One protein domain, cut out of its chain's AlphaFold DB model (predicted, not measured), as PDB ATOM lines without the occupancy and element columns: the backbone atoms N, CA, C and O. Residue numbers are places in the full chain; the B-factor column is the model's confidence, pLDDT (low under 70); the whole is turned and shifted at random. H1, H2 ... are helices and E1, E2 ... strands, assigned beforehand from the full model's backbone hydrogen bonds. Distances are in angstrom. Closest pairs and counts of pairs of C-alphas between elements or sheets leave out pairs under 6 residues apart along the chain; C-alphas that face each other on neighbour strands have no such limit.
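This is residues 23 to 107 of the 273 residues of an uncharacterized protein of Mycolicibacterium llatzerense (UniProt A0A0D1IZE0). A small antiparallel sheet of three strands is the middle layer of this domain, with one helix, H2, across one face and another, H4, across the other. H3 and the long link of residues 33 to 45 lie at opposite ends of the longest axis, and H1 only grazes the sheet, by E2. The printed part has 85 residues, with four named helices and three named strands in the order H1, E1, E2, H2, H3, E3, H4; the sheet's order is E2, E1, E3. The class is mixed, helices and strands. The whole is compact, with a radius of gyration of the C-alphas of 13.0 A and spans of 41 by 27 by 21 A.

In the sheet, E1 is residues 46 to 50, 12.8 A long, from C-alpha 46 at (0.398, -7.561, -32.058). E2 is residues 56 to 61, 14.3 A, and E3 is residues 92 to 96, 12.5 A. H2 is residues 69 to 76, 10.3 A, and H4 is residues 99 to 106, 10.4 A, with C-alpha 106 at (-13.693, -6.793, -23.989). H3 is residues 80 to 88, 12.2 A. H1, residues 23 to 32, is 14.1 A long and begins with C-alpha 23 at (-9.812, -21.977, -32.583).

E1 is the inner strand. E1 and E2 form a hairpin, antiparallel at 163 degrees, with N 47 and O 60 at 2.8 A. E1 and E3 are antiparallel at 146 degrees, with N 48 and O 94 at 3.0 A. H2 and H4 are on opposite faces of the sheet: three layers, helices on both faces. H2, at a height over the sheet of 8.3 A, lies over E3 and, only just, over E1, with 3 of its C-alphas falling on E1. It runs across the strands, at 79 degrees to E3 on the local plane; its closest C-alphas to E3 are those of Ala 69 and Val 93, 5.6 A apart. H4, at a height of 8.5 A, lies over E2 and runs across the strands, at 68 degrees to E2 on the local plane; the closest C-alphas are those of Val 56 and Phe 104, 6.0 A apart. E2, H2, H3 and E3 form a split strand-helix-strand unit, two strands running the same way with E1 between them, and its crossover is right-handed. H3 is not on the sheet; it and H2 only just touch, only at the corner by their link, with 3 pairs of C-alphas within 8 A, the closest Asp 74 and Arg 83 at 7.4 A. H1 and H4 are near each other. In H1, H2, H3 and H4 every O i to N i+4 pair is within hydrogen-bond range.

The two C-alphas farthest apart, those of Asp 36 and Val 81, are 41.2 A apart. The printed part has no cut. The link from H1 to E1, 13 residues, is long. The mean pLDDT of the printed part is 75.7; residues under 70 are 23, 25 to 27, 29 to 43, 82, 89 and 106 to 107.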
ATOM      1  N   ASP A  23     -11.264 -21.801 -32.701       58.34
ATOM      2  CA  ASP A  23      -9.812 -21.977 -32.583       58.34
ATOM      3  C   ASP A  23      -9.087 -20.636 -32.411       58.34
ATOM      4  O   ASP A  23      -8.342 -20.469 -31.450       58.34
ATOM      5  N   GLU A  24      -9.386 -19.641 -33.249       70.19
ATOM      6  CA  GLU A  24      -8.810 -18.292 -33.135       70.19
ATOM      7  C   GLU A  24      -9.154 -17.622 -31.793       70.19
ATOM      8  O   GLU A  24      -8.333 -16.927 -31.198       70.19
ATOM      9  N   HIS A  25     -10.366 -17.845 -31.289       63.44
ATOM     10  CA  HIS A  25     -10.813 -17.359 -29.991       63.44
ATOM     11  C   HIS A  25     -10.045 -18.037 -28.852       63.44
ATOM     12  O   HIS A  25      -9.573 -17.353 -27.944       63.44
ATOM     13  N   GLY A  26      -9.868 -19.361 -28.916       54.47
ATOM     14  CA  GLY A  26      -9.035 -20.108 -27.973       54.47
ATOM     15  C   GLY A  26      -7.579 -19.639 -27.976       54.47
ATOM     16  O   GLY A  26      -7.012 -19.407 -26.907       54.47
ATOM     17  N   ASP A  27      -7.002 -19.412 -29.156       68.94
ATOM     18  CA  ASP A  27      -5.630 -18.926 -29.321       68.94
ATOM     19  C   ASP A  27      -5.454 -17.512 -28.745       68.94
ATOM     20  O   ASP A  27      -4.504 -17.247 -28.000       68.94
ATOM     21  N   LEU A  28      -6.398 -16.606 -29.016       71.25
ATOM     22  CA  LEU A  28      -6.368 -15.242 -28.485       71.25
ATOM     23  C   LEU A  28      -6.619 -15.184 -26.971       71.25
ATOM     24  O   LEU A  28      -5.940 -14.421 -26.279       71.25
ATOM     25  N   LEU A  29      -7.511 -16.020 -26.427       63.84
ATOM     26  CA  LEU A  29      -7.675 -16.175 -24.976       63.84
ATOM     27  C   LEU A  29      -6.433 -16.799 -24.321       63.84
ATOM     28  O   LEU A  29      -6.048 -16.401 -23.220       63.84
ATOM     29  N   GLY A  30      -5.770 -17.735 -25.002       57.88
ATOM     30  CA  GLY A  30      -4.505 -18.325 -24.564       57.88
ATOM     31  C   GLY A  30      -3.375 -17.297 -24.486       57.88
ATOM     32  O   GLY A  30      -2.566 -17.337 -23.560       57.88
ATOM     33  N   ILE A  31      -3.355 -16.324 -25.402       65.50
ATOM     34  CA  ILE A  31      -2.447 -15.165 -25.359       65.50
ATOM     35  C   ILE A  31      -2.818 -14.207 -24.220       65.50
ATOM     36  O   ILE A  31      -1.936 -13.604 -23.604       65.50
ATOM     37  N   TRP A  32      -4.113 -14.070 -23.942       55.62
ATOM     38  CA  TRP A  32      -4.637 -13.221 -22.877       55.62
ATOM     39  C   TRP A  32      -4.354 -13.775 -21.461       55.62
ATOM     40  O   TRP A  32      -4.307 -12.983 -20.527       55.62
ATOM     41  N   PHE A  33      -4.043 -15.078 -21.339       50.25
ATOM     42  CA  PHE A  33      -3.720 -15.859 -20.128       50.25
ATOM     43  C   PHE A  33      -4.749 -15.764 -18.982       50.25
ATOM     44  O   PHE A  33      -5.035 -14.712 -18.422       50.25
ATOM     45  N   GLY A  34      -5.272 -16.930 -18.591       40.53
ATOM     46  CA  GLY A  34      -6.320 -17.100 -17.587       40.53
ATOM     47  C   GLY A  34      -6.095 -16.435 -16.218       40.53
ATOM     48  O   GLY A  34      -4.984 -16.272 -15.727       40.53
ATOM     49  N   HIS A  35      -7.235 -16.120 -15.597       35.75
ATOM     50  CA  HIS A  35      -7.492 -15.756 -14.196       35.75
ATOM     51  C   HIS A  35      -6.870 -14.495 -13.565       35.75
ATOM     52  O   HIS A  35      -7.412 -14.073 -12.547       35.75
ATOM     53  N   ASP A  36      -5.889 -13.807 -14.160       40.25
ATOM     54  CA  ASP A  36      -5.384 -12.518 -13.628       40.25
ATOM     55  C   ASP A  36      -5.647 -11.336 -14.585       40.25
ATOM     56  O   ASP A  36      -4.766 -10.763 -15.230       40.25
ATOM     57  N   ILE A  37      -6.926 -10.950 -14.643       44.69
ATOM     58  CA  ILE A  37      -7.580 -10.070 -15.637       44.69
ATOM     59  C   ILE A  37      -7.118  -8.588 -15.639       44.69
ATOM     60  O   ILE A  37      -7.664  -7.783 -16.394       44.69
ATOM     61  N   LEU A  38      -6.131  -8.160 -14.838       40.22
ATOM     62  CA  LEU A  38      -5.901  -6.715 -14.618       40.22
ATOM     63  C   LEU A  38      -4.473  -6.165 -14.780       40.22
ATOM     64  O   LEU A  38      -4.327  -4.943 -14.724       40.22
ATOM     65  N   PHE A  39      -3.424  -6.968 -15.015       41.66
ATOM     66  CA  PHE A  39      -2.051  -6.414 -14.966       41.66
ATOM     67  C   PHE A  39      -1.078  -6.756 -16.109       41.66
ATOM     68  O   PHE A  39      -0.101  -6.020 -16.267       41.66
ATOM     69  N   LEU A  40      -1.312  -7.783 -16.938       43.88
ATOM     70  CA  LEU A  40      -0.273  -8.284 -17.864       43.88
ATOM     71  C   LEU A  40      -0.554  -8.133 -19.370       43.88
ATOM     72  O   LEU A  40       0.366  -8.341 -20.161       43.88
ATOM     73  N   THR A  41      -1.734  -7.664 -19.791       49.44
ATOM     74  CA  THR A  41      -2.043  -7.427 -21.220       49.44
ATOM     75  C   THR A  41      -1.170  -6.350 -21.863       49.44
ATOM     76  O   THR A  41      -0.926  -6.396 -23.061       49.44
ATOM     77  N   ARG A  42      -0.610  -5.420 -21.075       53.66
ATOM     78  CA  ARG A  42       0.095  -4.200 -21.529       53.66
ATOM     79  C   ARG A  42       1.415  -4.401 -22.294       53.66
ATOM     80  O   ARG A  42       2.143  -3.424 -22.483       53.66
ATOM     81  N   ARG A  43       1.802  -5.629 -22.646       62.94
ATOM     82  CA  ARG A  43       3.095  -5.894 -23.304       62.94
ATOM     83  C   ARG A  43       3.052  -6.870 -24.468       62.94
ATOM     84  O   ARG A  43       4.115  -7.114 -25.034       62.94
ATOM     85  N   THR A  44       1.902  -7.426 -24.842       73.38
ATOM     86  CA  THR A  44       1.856  -8.394 -25.945       73.38
ATOM     87  C   THR A  44       1.889  -7.657 -27.283       73.38
ATOM     88  O   THR A  44       0.929  -6.965 -27.612       73.38
ATOM     89  N   PRO A  45       2.974  -7.767 -28.076       85.62
ATOM     90  CA  PRO A  45       3.050  -7.080 -29.353       85.62
ATOM     91  C   PRO A  45       2.202  -7.812 -30.400       85.62
ATOM     92  O   PRO A  45       2.382  -9.009 -30.651       85.62
ATOM     93  N   GLY A  46       1.318  -7.067 -31.047       91.44
ATOM     94  CA  GLY A  46       0.398  -7.561 -32.058       91.44
ATOM     95  C   GLY A  46       0.195  -6.584 -33.205       91.44
ATOM     96  O   GLY A  46       0.880  -5.559 -33.336       91.44
ATOM     97  N   TRP A  47      -0.761  -6.943 -34.042       95.38
ATOM     98  CA  TRP A  47      -1.361  -6.100 -35.056       95.38
ATOM     99  C   TRP A  47      -2.844  -6.000 -34.770       95.38
ATOM    100  O   TRP A  47      -3.491  -7.021 -34.552       95.38
ATOM    101  N   ALA A  48      -3.361  -4.781 -34.810       92.44
ATOM    102  CA  ALA A  48      -4.787  -4.522 -34.798       92.44
ATOM    103  C   ALA A  48      -5.221  -4.107 -36.205       92.44
ATOM    104  O   ALA A  48      -4.567  -3.265 -36.825       92.44
ATOM    105  N   LEU A  49      -6.305  -4.701 -36.695       91.56
ATOM    106  CA  LEU A  49      -7.036  -4.241 -37.872       91.56
ATOM    107  C   LEU A  49      -8.090  -3.237 -37.411       91.56
ATOM    108  O   LEU A  49      -8.907  -3.578 -36.555       91.56
ATOM    109  N   LEU A  50      -8.084  -2.038 -37.983       86.19
ATOM    110  CA  LEU A  50      -9.027  -0.973 -37.661       86.19
ATOM    111  C   LEU A  50      -9.759  -0.492 -38.906       86.19
ATOM    112  O   LEU A  50      -9.224  -0.571 -40.012       86.19
ATOM    113  N   ASP A  51     -10.969   0.022 -38.710       80.44
ATOM    114  CA  ASP A  51     -11.711   0.743 -39.742       80.44
ATOM    115  C   ASP A  51     -11.339   2.239 -39.788       80.44
ATOM    116  O   ASP A  51     -10.493   2.727 -39.030       80.44
ATOM    117  N   ALA A  52     -12.007   2.994 -40.663       76.06
ATOM    118  CA  ALA A  52     -11.831   4.442 -40.799       76.06
ATOM    119  C   ALA A  52     -12.161   5.248 -39.524       76.06
ATOM    120  O   ALA A  52     -11.777   6.415 -39.412       76.06
ATOM    121  N   HIS A  53     -12.880   4.653 -38.571       73.94
ATOM    122  CA  HIS A  53     -13.285   5.264 -37.307       73.94
ATOM    123  C   HIS A  53     -12.418   4.812 -36.123       73.94
ATOM    124  O   HIS A  53     -12.708   5.182 -34.984       73.94
ATOM    125  N   ASN A  54     -11.332   4.076 -36.384       78.69
ATOM    126  CA  ASN A  54     -10.463   3.458 -35.383       78.69
ATOM    127  C   ASN A  54     -11.180   2.441 -34.480       78.69
ATOM    128  O   ASN A  54     -10.750   2.226 -33.348       78.69
ATOM    129  N   GLN A  55     -12.253   1.803 -34.954       80.88
ATOM    130  CA  GLN A  55     -12.809   0.648 -34.252       80.88
ATOM    131  C   GLN A  55     -11.971  -0.592 -34.558       80.88
ATOM    132  O   GLN A  55     -11.575  -0.808 -35.705       80.88
ATOM    133  N   VAL A  56     -11.702  -1.411 -33.540       84.00
ATOM    134  CA  VAL A  56     -10.875  -2.616 -33.683       84.00
ATOM    135  C   VAL A  56     -11.707  -3.785 -34.209       84.00
ATOM    136  O   VAL A  56     -12.633  -4.268 -33.553       84.00
ATOM    137  N   TRP A  57     -11.324  -4.279 -35.382       80.44
ATOM    138  CA  TRP A  57     -11.999  -5.350 -36.113       80.44
ATOM    139  C   TRP A  57     -11.265  -6.673 -36.098       80.44
ATOM    140  O   TRP A  57     -11.899  -7.707 -36.268       80.44
ATOM    141  N   GLY A  58      -9.958  -6.673 -35.873       87.19
ATOM    142  CA  GLY A  58      -9.166  -7.890 -35.788       87.19
ATOM    143  C   GLY A  58      -7.936  -7.677 -34.935       87.19
ATOM    144  O   GLY A  58      -7.442  -6.553 -34.827       87.19
ATOM    145  N   TRP A  59      -7.434  -8.753 -34.344       90.88
ATOM    146  CA  TRP A  59      -6.171  -8.713 -33.628       90.88
ATOM    147  C   TRP A  59      -5.412 -10.018 -33.797       90.88
ATOM    148  O   TRP A  59      -5.964 -11.090 -33.572       90.88
ATOM    149  N   HIS A  60      -4.127  -9.929 -34.128       89.62
ATOM    150  CA  HIS A  60      -3.247 -11.091 -34.149       89.62
ATOM    151  C   HIS A  60      -1.873 -10.772 -33.566       89.62
ATOM    152  O   HIS A  60      -1.376  -9.645 -33.652       89.62
ATOM    153  N   ARG A  61      -1.219 -11.784 -32.993       87.88
ATOM    154  CA  ARG A  61       0.137 -11.643 -32.468       87.88
ATOM    155  C   ARG A  61       1.128 -11.401 -33.609       87.88
ATOM    156  O   ARG A  61       0.990 -11.918 -34.715       87.88
ATOM    157  N   ARG A  62       2.192 -10.646 -33.331       86.44
ATOM    158  CA  ARG A  62       3.321 -10.553 -34.263       86.44
ATOM    159  C   ARG A  62       4.070 -11.878 -34.355       86.44
ATOM    160  O   ARG A  62       4.611 -12.358 -33.360       86.44
ATOM    161  N   GLU A  63       4.170 -12.397 -35.568       84.38
ATOM    162  CA  GLU A  63       4.938 -13.589 -35.925       84.38
ATOM    163  C   GLU A  63       5.480 -13.461 -37.358       84.38
ATOM    164  O   GLU A  63       5.281 -12.436 -38.008       84.38
ATOM    165  N   SER A  64       6.191 -14.473 -37.860       80.06
ATOM    166  CA  SER A  64       6.914 -14.397 -39.140       80.06
ATOM    167  C   SER A  64       6.024 -14.045 -40.339       80.06
ATOM    168  O   SER A  64       6.422 -13.212 -41.152       80.06
ATOM    169  N   ALA A  65       4.819 -14.616 -40.433       83.25
ATOM    170  CA  ALA A  65       3.851 -14.294 -41.488       83.25
ATOM    171  C   ALA A  65       3.231 -12.889 -41.331       83.25
ATOM    172  O   ALA A  65       2.769 -12.298 -42.300       83.25
ATOM    173  N   TRP A  66       3.311 -12.317 -40.129       90.25
ATOM    174  CA  TRP A  66       2.756 -11.021 -39.750       90.25
ATOM    175  C   TRP A  66       3.890 -10.045 -39.405       90.25
ATOM    176  O   TRP A  66       3.843  -9.343 -38.400       90.25
ATOM    177  N   ALA A  67       4.982 -10.038 -40.171       87.75
ATOM    178  CA  ALA A  67       6.175  -9.267 -39.803       87.75
ATOM    179  C   ALA A  67       6.010  -7.747 -40.001       87.75
ATOM    180  O   ALA A  67       6.670  -6.953 -39.327       87.75
ATOM    181  N   THR A  68       5.137  -7.328 -40.918       93.50
ATOM    182  CA  THR A  68       4.902  -5.921 -41.283       93.50
ATOM    183  C   THR A  68       3.411  -5.603 -41.273       93.50
ATOM    184  O   THR A  68       2.591  -6.513 -41.331       93.50
ATOM    185  N   ALA A  69       3.049  -4.316 -41.237       92.12
ATOM    186  CA  ALA A  69       1.646  -3.897 -41.293       92.12
ATOM    187  C   ALA A  69       0.964  -4.358 -42.593       92.12
ATOM    188  O   ALA A  69      -0.162  -4.835 -42.557       92.12
ATOM    189  N   THR A  70       1.673  -4.289 -43.726       93.38
ATOM    190  CA  THR A  70       1.188  -4.806 -45.015       93.38
ATOM    191  C   THR A  70       0.981  -6.316 -44.958       93.38
ATOM    192  O   THR A  70      -0.112  -6.780 -45.237       93.38
ATOM    193  N   ALA A  71       1.979  -7.084 -44.509       92.38
ATOM    194  CA  ALA A  71       1.847  -8.538 -44.408       92.38
ATOM    195  C   ALA A  71       0.731  -8.951 -43.434       92.38
ATOM    196  O   ALA A  71       0.015  -9.915 -43.679       92.38
ATOM    197  N   ALA A  72       0.552  -8.198 -42.350       93.00
ATOM    198  CA  ALA A  72      -0.539  -8.398 -41.412       93.00
ATOM    199  C   ALA A  72      -1.905  -8.104 -42.044       93.00
ATOM    200  O   ALA A  72      -2.836  -8.876 -41.851       93.00
ATOM    201  N   PHE A  73      -2.029  -7.035 -42.833       92.25
ATOM    202  CA  PHE A  73      -3.273  -6.728 -43.540       92.25
ATOM    203  C   PHE A  73      -3.630  -7.813 -44.564       92.25
ATOM    204  O   PHE A  73      -4.781  -8.235 -44.641       92.25
ATOM    205  N   ASP A  74      -2.621  -8.331 -45.262       90.06
ATOM    206  CA  ASP A  74      -2.748  -9.442 -46.209       90.06
ATOM    207  C   ASP A  74      -3.152 -10.748 -45.509       90.06
ATOM    208  O   ASP A  74      -3.887 -11.557 -46.072       90.06
ATOM    209  N   CYS A  75      -2.695 -10.964 -44.272       88.31
ATOM    210  CA  CYS A  75      -3.068 -12.136 -43.484       88.31
ATOM    211  C   CYS A  75      -4.458 -12.012 -42.845       88.31
ATOM    212  O   CYS A  75      -5.159 -13.021 -42.753       88.31
ATOM    213  N   PHE A  76      -4.872 -10.806 -42.431       87.06
ATOM    214  CA  PHE A  76      -6.243 -10.548 -41.979       87.06
ATOM    215  C   PHE A  76      -7.252 -10.763 -43.113       87.06
ATOM    216  O   PHE A  76      -8.361 -11.215 -42.834       87.06
ATOM    217  N   ILE A  77      -6.878 -10.424 -44.357       84.62
ATOM    218  CA  ILE A  77      -7.742 -10.459 -45.545       84.62
ATOM    219  C   ILE A  77      -6.967 -11.058 -46.732       84.62
ATOM    220  O   ILE A  77      -6.322 -10.347 -47.507       84.62
ATOM    221  N   ALA A  78      -7.052 -12.378 -46.900       78.56
ATOM    222  CA  ALA A  78      -6.316 -13.110 -47.929       78.56
ATOM    223  C   ALA A  78      -6.797 -12.809 -49.363       78.56
ATOM    224  O   ALA A  78      -6.050 -13.024 -50.318       78.56
ATOM    225  N   ASP A  79      -8.026 -12.301 -49.530       75.31
ATOM    226  CA  ASP A  79      -8.556 -11.887 -50.833       75.31
ATOM    227  C   ASP A  79      -8.040 -10.479 -51.204       75.31
ATOM    228  O   ASP A  79      -8.385  -9.502 -50.531       75.31
ATOM    229  N   PRO A  80      -7.233 -10.333 -52.276       77.12
ATOM    230  CA  PRO A  80      -6.697  -9.042 -52.701       77.12
ATOM    231  C   PRO A  80      -7.774  -8.039 -53.130       77.12
ATOM    232  O   PRO A  80      -7.641  -6.860 -52.824       77.12
ATOM    233  N   VAL A  81      -8.848  -8.480 -53.789       73.00
ATOM    234  CA  VAL A  81      -9.902  -7.579 -54.287       73.00
ATOM    235  C   VAL A  81     -10.685  -6.993 -53.116       73.00
ATOM    236  O   VAL A  81     -10.980  -5.798 -53.080       73.00
ATOM    237  N   LEU A  82     -11.001  -7.833 -52.129       64.69
ATOM    238  CA  LEU A  82     -11.704  -7.401 -50.924       64.69
ATOM    239  C   LEU A  82     -10.823  -6.523 -50.032       64.69
ATOM    240  O   LEU A  82     -11.307  -5.539 -49.473       64.69
ATOM    241  N   ARG A  83      -9.530  -6.847 -49.935       82.69
ATOM    242  CA  ARG A  83      -8.532  -6.038 -49.229       82.69
ATOM    243  C   ARG A  83      -8.388  -4.652 -49.848       82.69
ATOM    244  O   ARG A  83      -8.441  -3.678 -49.106       82.69
ATOM    245  N   ASP A  84      -8.277  -4.546 -51.171       76.94
ATOM    246  CA  ASP A  84      -8.184  -3.254 -51.864       76.94
ATOM    247  C   ASP A  84      -9.431  -2.393 -51.619       76.94
ATOM    248  O   ASP A  84      -9.327  -1.191 -51.369       76.94
ATOM    249  N   ARG A  85     -10.618  -3.013 -51.622       71.69
ATOM    250  CA  ARG A  85     -11.877  -2.332 -51.299       71.69
ATOM    251  C   ARG A  85     -11.912  -1.847 -49.850       71.69
ATOM    252  O   ARG A  85     -12.206  -0.682 -49.614       71.69
ATOM    253  N   LEU A  86     -11.566  -2.704 -48.889       72.00
ATOM    254  CA  LEU A  86     -11.518  -2.328 -47.473       72.00
ATOM    255  C   LEU A  86     -10.474  -1.228 -47.223       72.00
ATOM    256  O   LEU A  86     -10.745  -0.290 -46.478       72.00
ATOM    257  N   ALA A  87      -9.321  -1.284 -47.891       80.19
ATOM    258  CA  ALA A  87      -8.315  -0.225 -47.839       80.19
ATOM    259  C   ALA A  87      -8.864   1.115 -48.359       80.19
ATOM    260  O   ALA A  87      -8.640   2.154 -47.738       80.19
ATOM    261  N   ALA A  88      -9.610   1.096 -49.469       73.69
ATOM    262  CA  ALA A  88     -10.281   2.282 -50.004       73.69
ATOM    263  C   ALA A  88     -11.347   2.836 -49.041       73.69
ATOM    264  O   ALA A  88     -11.501   4.053 -48.937       73.69
ATOM    265  N   ASP A  89     -12.007   1.957 -48.285       69.00
ATOM    266  CA  ASP A  89     -12.972   2.309 -47.238       69.00
ATOM    267  C   ASP A  89     -12.307   2.743 -45.913       69.00
ATOM    268  O   ASP A  89     -12.995   3.028 -44.933       69.00
ATOM    269  N   GLY A  90     -10.972   2.833 -45.875       78.81
ATOM    270  CA  GLY A  90     -10.197   3.360 -44.747       78.81
ATOM    271  C   GLY A  90      -9.741   2.317 -43.726       78.81
ATOM    272  O   GLY A  90      -9.219   2.689 -42.669       78.81
ATOM    273  N   PHE A  91      -9.886   1.022 -44.027       85.31
ATOM    274  CA  PHE A  91      -9.300  -0.027 -43.201       85.31
ATOM    275  C   PHE A  91      -7.779   0.008 -43.248       85.31
ATOM    276  O   PHE A  91      -7.166   0.172 -44.305       85.31
ATOM    277  N   HIS A  92      -7.167  -0.182 -42.087       91.25
ATOM    278  CA  HIS A  92      -5.722  -0.152 -41.945       91.25
ATOM    279  C   HIS A  92      -5.264  -0.989 -40.749       91.25
ATOM    280  O   HIS A  92      -6.044  -1.352 -39.870       91.25
ATOM    281  N   VAL A  93      -3.971  -1.314 -40.727       95.62
ATOM    282  CA  VAL A  93      -3.362  -2.128 -39.673       95.62
ATOM    283  C   VAL A  93      -2.323  -1.316 -38.917       95.62
ATOM    284  O   VAL A  93      -1.435  -0.716 -39.528       95.62
ATOM    285  N   ILE A  94      -2.397  -1.336 -37.585       95.25
ATOM    286  CA  ILE A  94      -1.424  -0.667 -36.715       95.25
ATOM    287  C   ILE A  94      -0.782  -1.635 -35.732       95.25
ATOM    288  O   ILE A  94      -1.337  -2.670 -35.361       95.25
ATOM    289  N   ALA A  95       0.425  -1.270 -35.312       94.12
ATOM    290  CA  ALA A  95       1.126  -1.936 -34.232       94.12
ATOM    291  C   ALA A  95       0.334  -1.792 -32.932       94.12
ATOM    292  O   ALA A  95       0.061  -0.668 -32.517       94.12
ATOM    293  N   ASP A  96       0.042  -2.905 -32.268       90.75
ATOM    294  CA  ASP A  96      -0.534  -2.890 -30.928       90.75
ATOM    295  C   ASP A  96       0.454  -3.468 -29.910       90.75
ATOM    296  O   ASP A  96       1.234  -4.374 -30.215       90.75
ATOM    297  N   HIS A  97       0.423  -2.938 -28.692       84.69
ATOM    298  CA  HIS A  97       1.216  -3.422 -27.560       84.69
ATOM    299  C   HIS A  97       0.336  -4.038 -26.460       84.69
ATOM    300  O   HIS A  97       0.789  -4.168 -25.321       84.69
ATOM    301  N   GLY A  98      -0.910  -4.393 -26.788       76.25
ATOM    302  CA  GLY A  98      -1.857  -5.042 -25.892       76.25
ATOM    303  C   GLY A  98      -3.161  -4.287 -25.606       76.25
ATOM    304  O   GLY A  98      -4.167  -4.964 -25.395       76.25
ATOM    305  N   PRO A  99      -3.214  -2.938 -25.579       83.00
ATOM    306  CA  PRO A  99      -4.468  -2.229 -25.321       83.00
ATOM    307  C   PRO A  99      -5.579  -2.571 -26.315       83.00
ATOM    308  O   PRO A  99      -6.722  -2.747 -25.900       83.00
ATOM    309  N   LEU A 100      -5.246  -2.722 -27.602       87.00
ATOM    310  CA  LEU A 100      -6.245  -3.043 -28.620       87.00
ATOM    311  C   LEU A 100      -6.610  -4.525 -28.622       87.00
ATOM    312  O   LEU A 100      -7.725  -4.835 -29.007       87.00
ATOM    313  N   LEU A 101      -5.747  -5.435 -28.148       81.75
ATOM    314  CA  LEU A 101      -6.163  -6.812 -27.836       81.75
ATOM    315  C   LEU A 101      -7.239  -6.815 -26.752       81.75
ATOM    316  O   LEU A 101      -8.253  -7.491 -26.871       81.75
ATOM    317  N   GLU A 102      -7.014  -6.065 -25.675       73.69
ATOM    318  CA  GLU A 102      -7.960  -6.000 -24.568       73.69
ATOM    319  C   GLU A 102      -9.279  -5.356 -24.999       73.69
ATOM    320  O   GLU A 102     -10.339  -5.885 -24.678       73.69
ATOM    321  N   GLU A 103      -9.234  -4.276 -25.780       77.62
ATOM    322  CA  GLU A 103     -10.419  -3.712 -26.430       77.62
ATOM    323  C   GLU A 103     -11.064  -4.730 -27.376       77.62
ATOM    324  O   GLU A 103     -12.271  -4.930 -27.346       77.62
ATOM    325  N   PHE A 104     -10.273  -5.460 -28.155       77.50
ATOM    326  CA  PHE A 104     -10.776  -6.462 -29.081       77.50
ATOM    327  C   PHE A 104     -11.500  -7.626 -28.374       77.50
ATOM    328  O   PHE A 104     -12.511  -8.117 -28.879       77.50
ATOM    329  N   ILE A 105     -11.041  -8.032 -27.189       70.50
ATOM    330  CA  ILE A 105     -11.659  -9.096 -26.381       70.50
ATOM    331  C   ILE A 105     -12.817  -8.565 -25.517       70.50
ATOM    332  O   ILE A 105     -13.857  -9.215 -25.427       70.50
ATOM    333  N   ARG A 106     -12.676  -7.387 -24.887       62.94
ATOM    334  CA  ARG A 106     -13.693  -6.793 -23.989       62.94
ATOM    335  C   ARG A 106     -14.803  -6.080 -24.738       62.94
ATOM    336  O   ARG A 106     -15.969  -6.235 -24.394       62.94
ATOM    337  N   ALA A 107     -14.448  -5.292 -25.749       57.53
ATOM    338  CA  ALA A 107     -15.392  -4.644 -26.646       57.53
ATOM    339  C   ALA A 107     -15.890  -5.644 -27.689       57.53
ATOM    340  O   ALA A 107     -16.074  -5.286 -28.848       57.53
TER     341      ALA A 107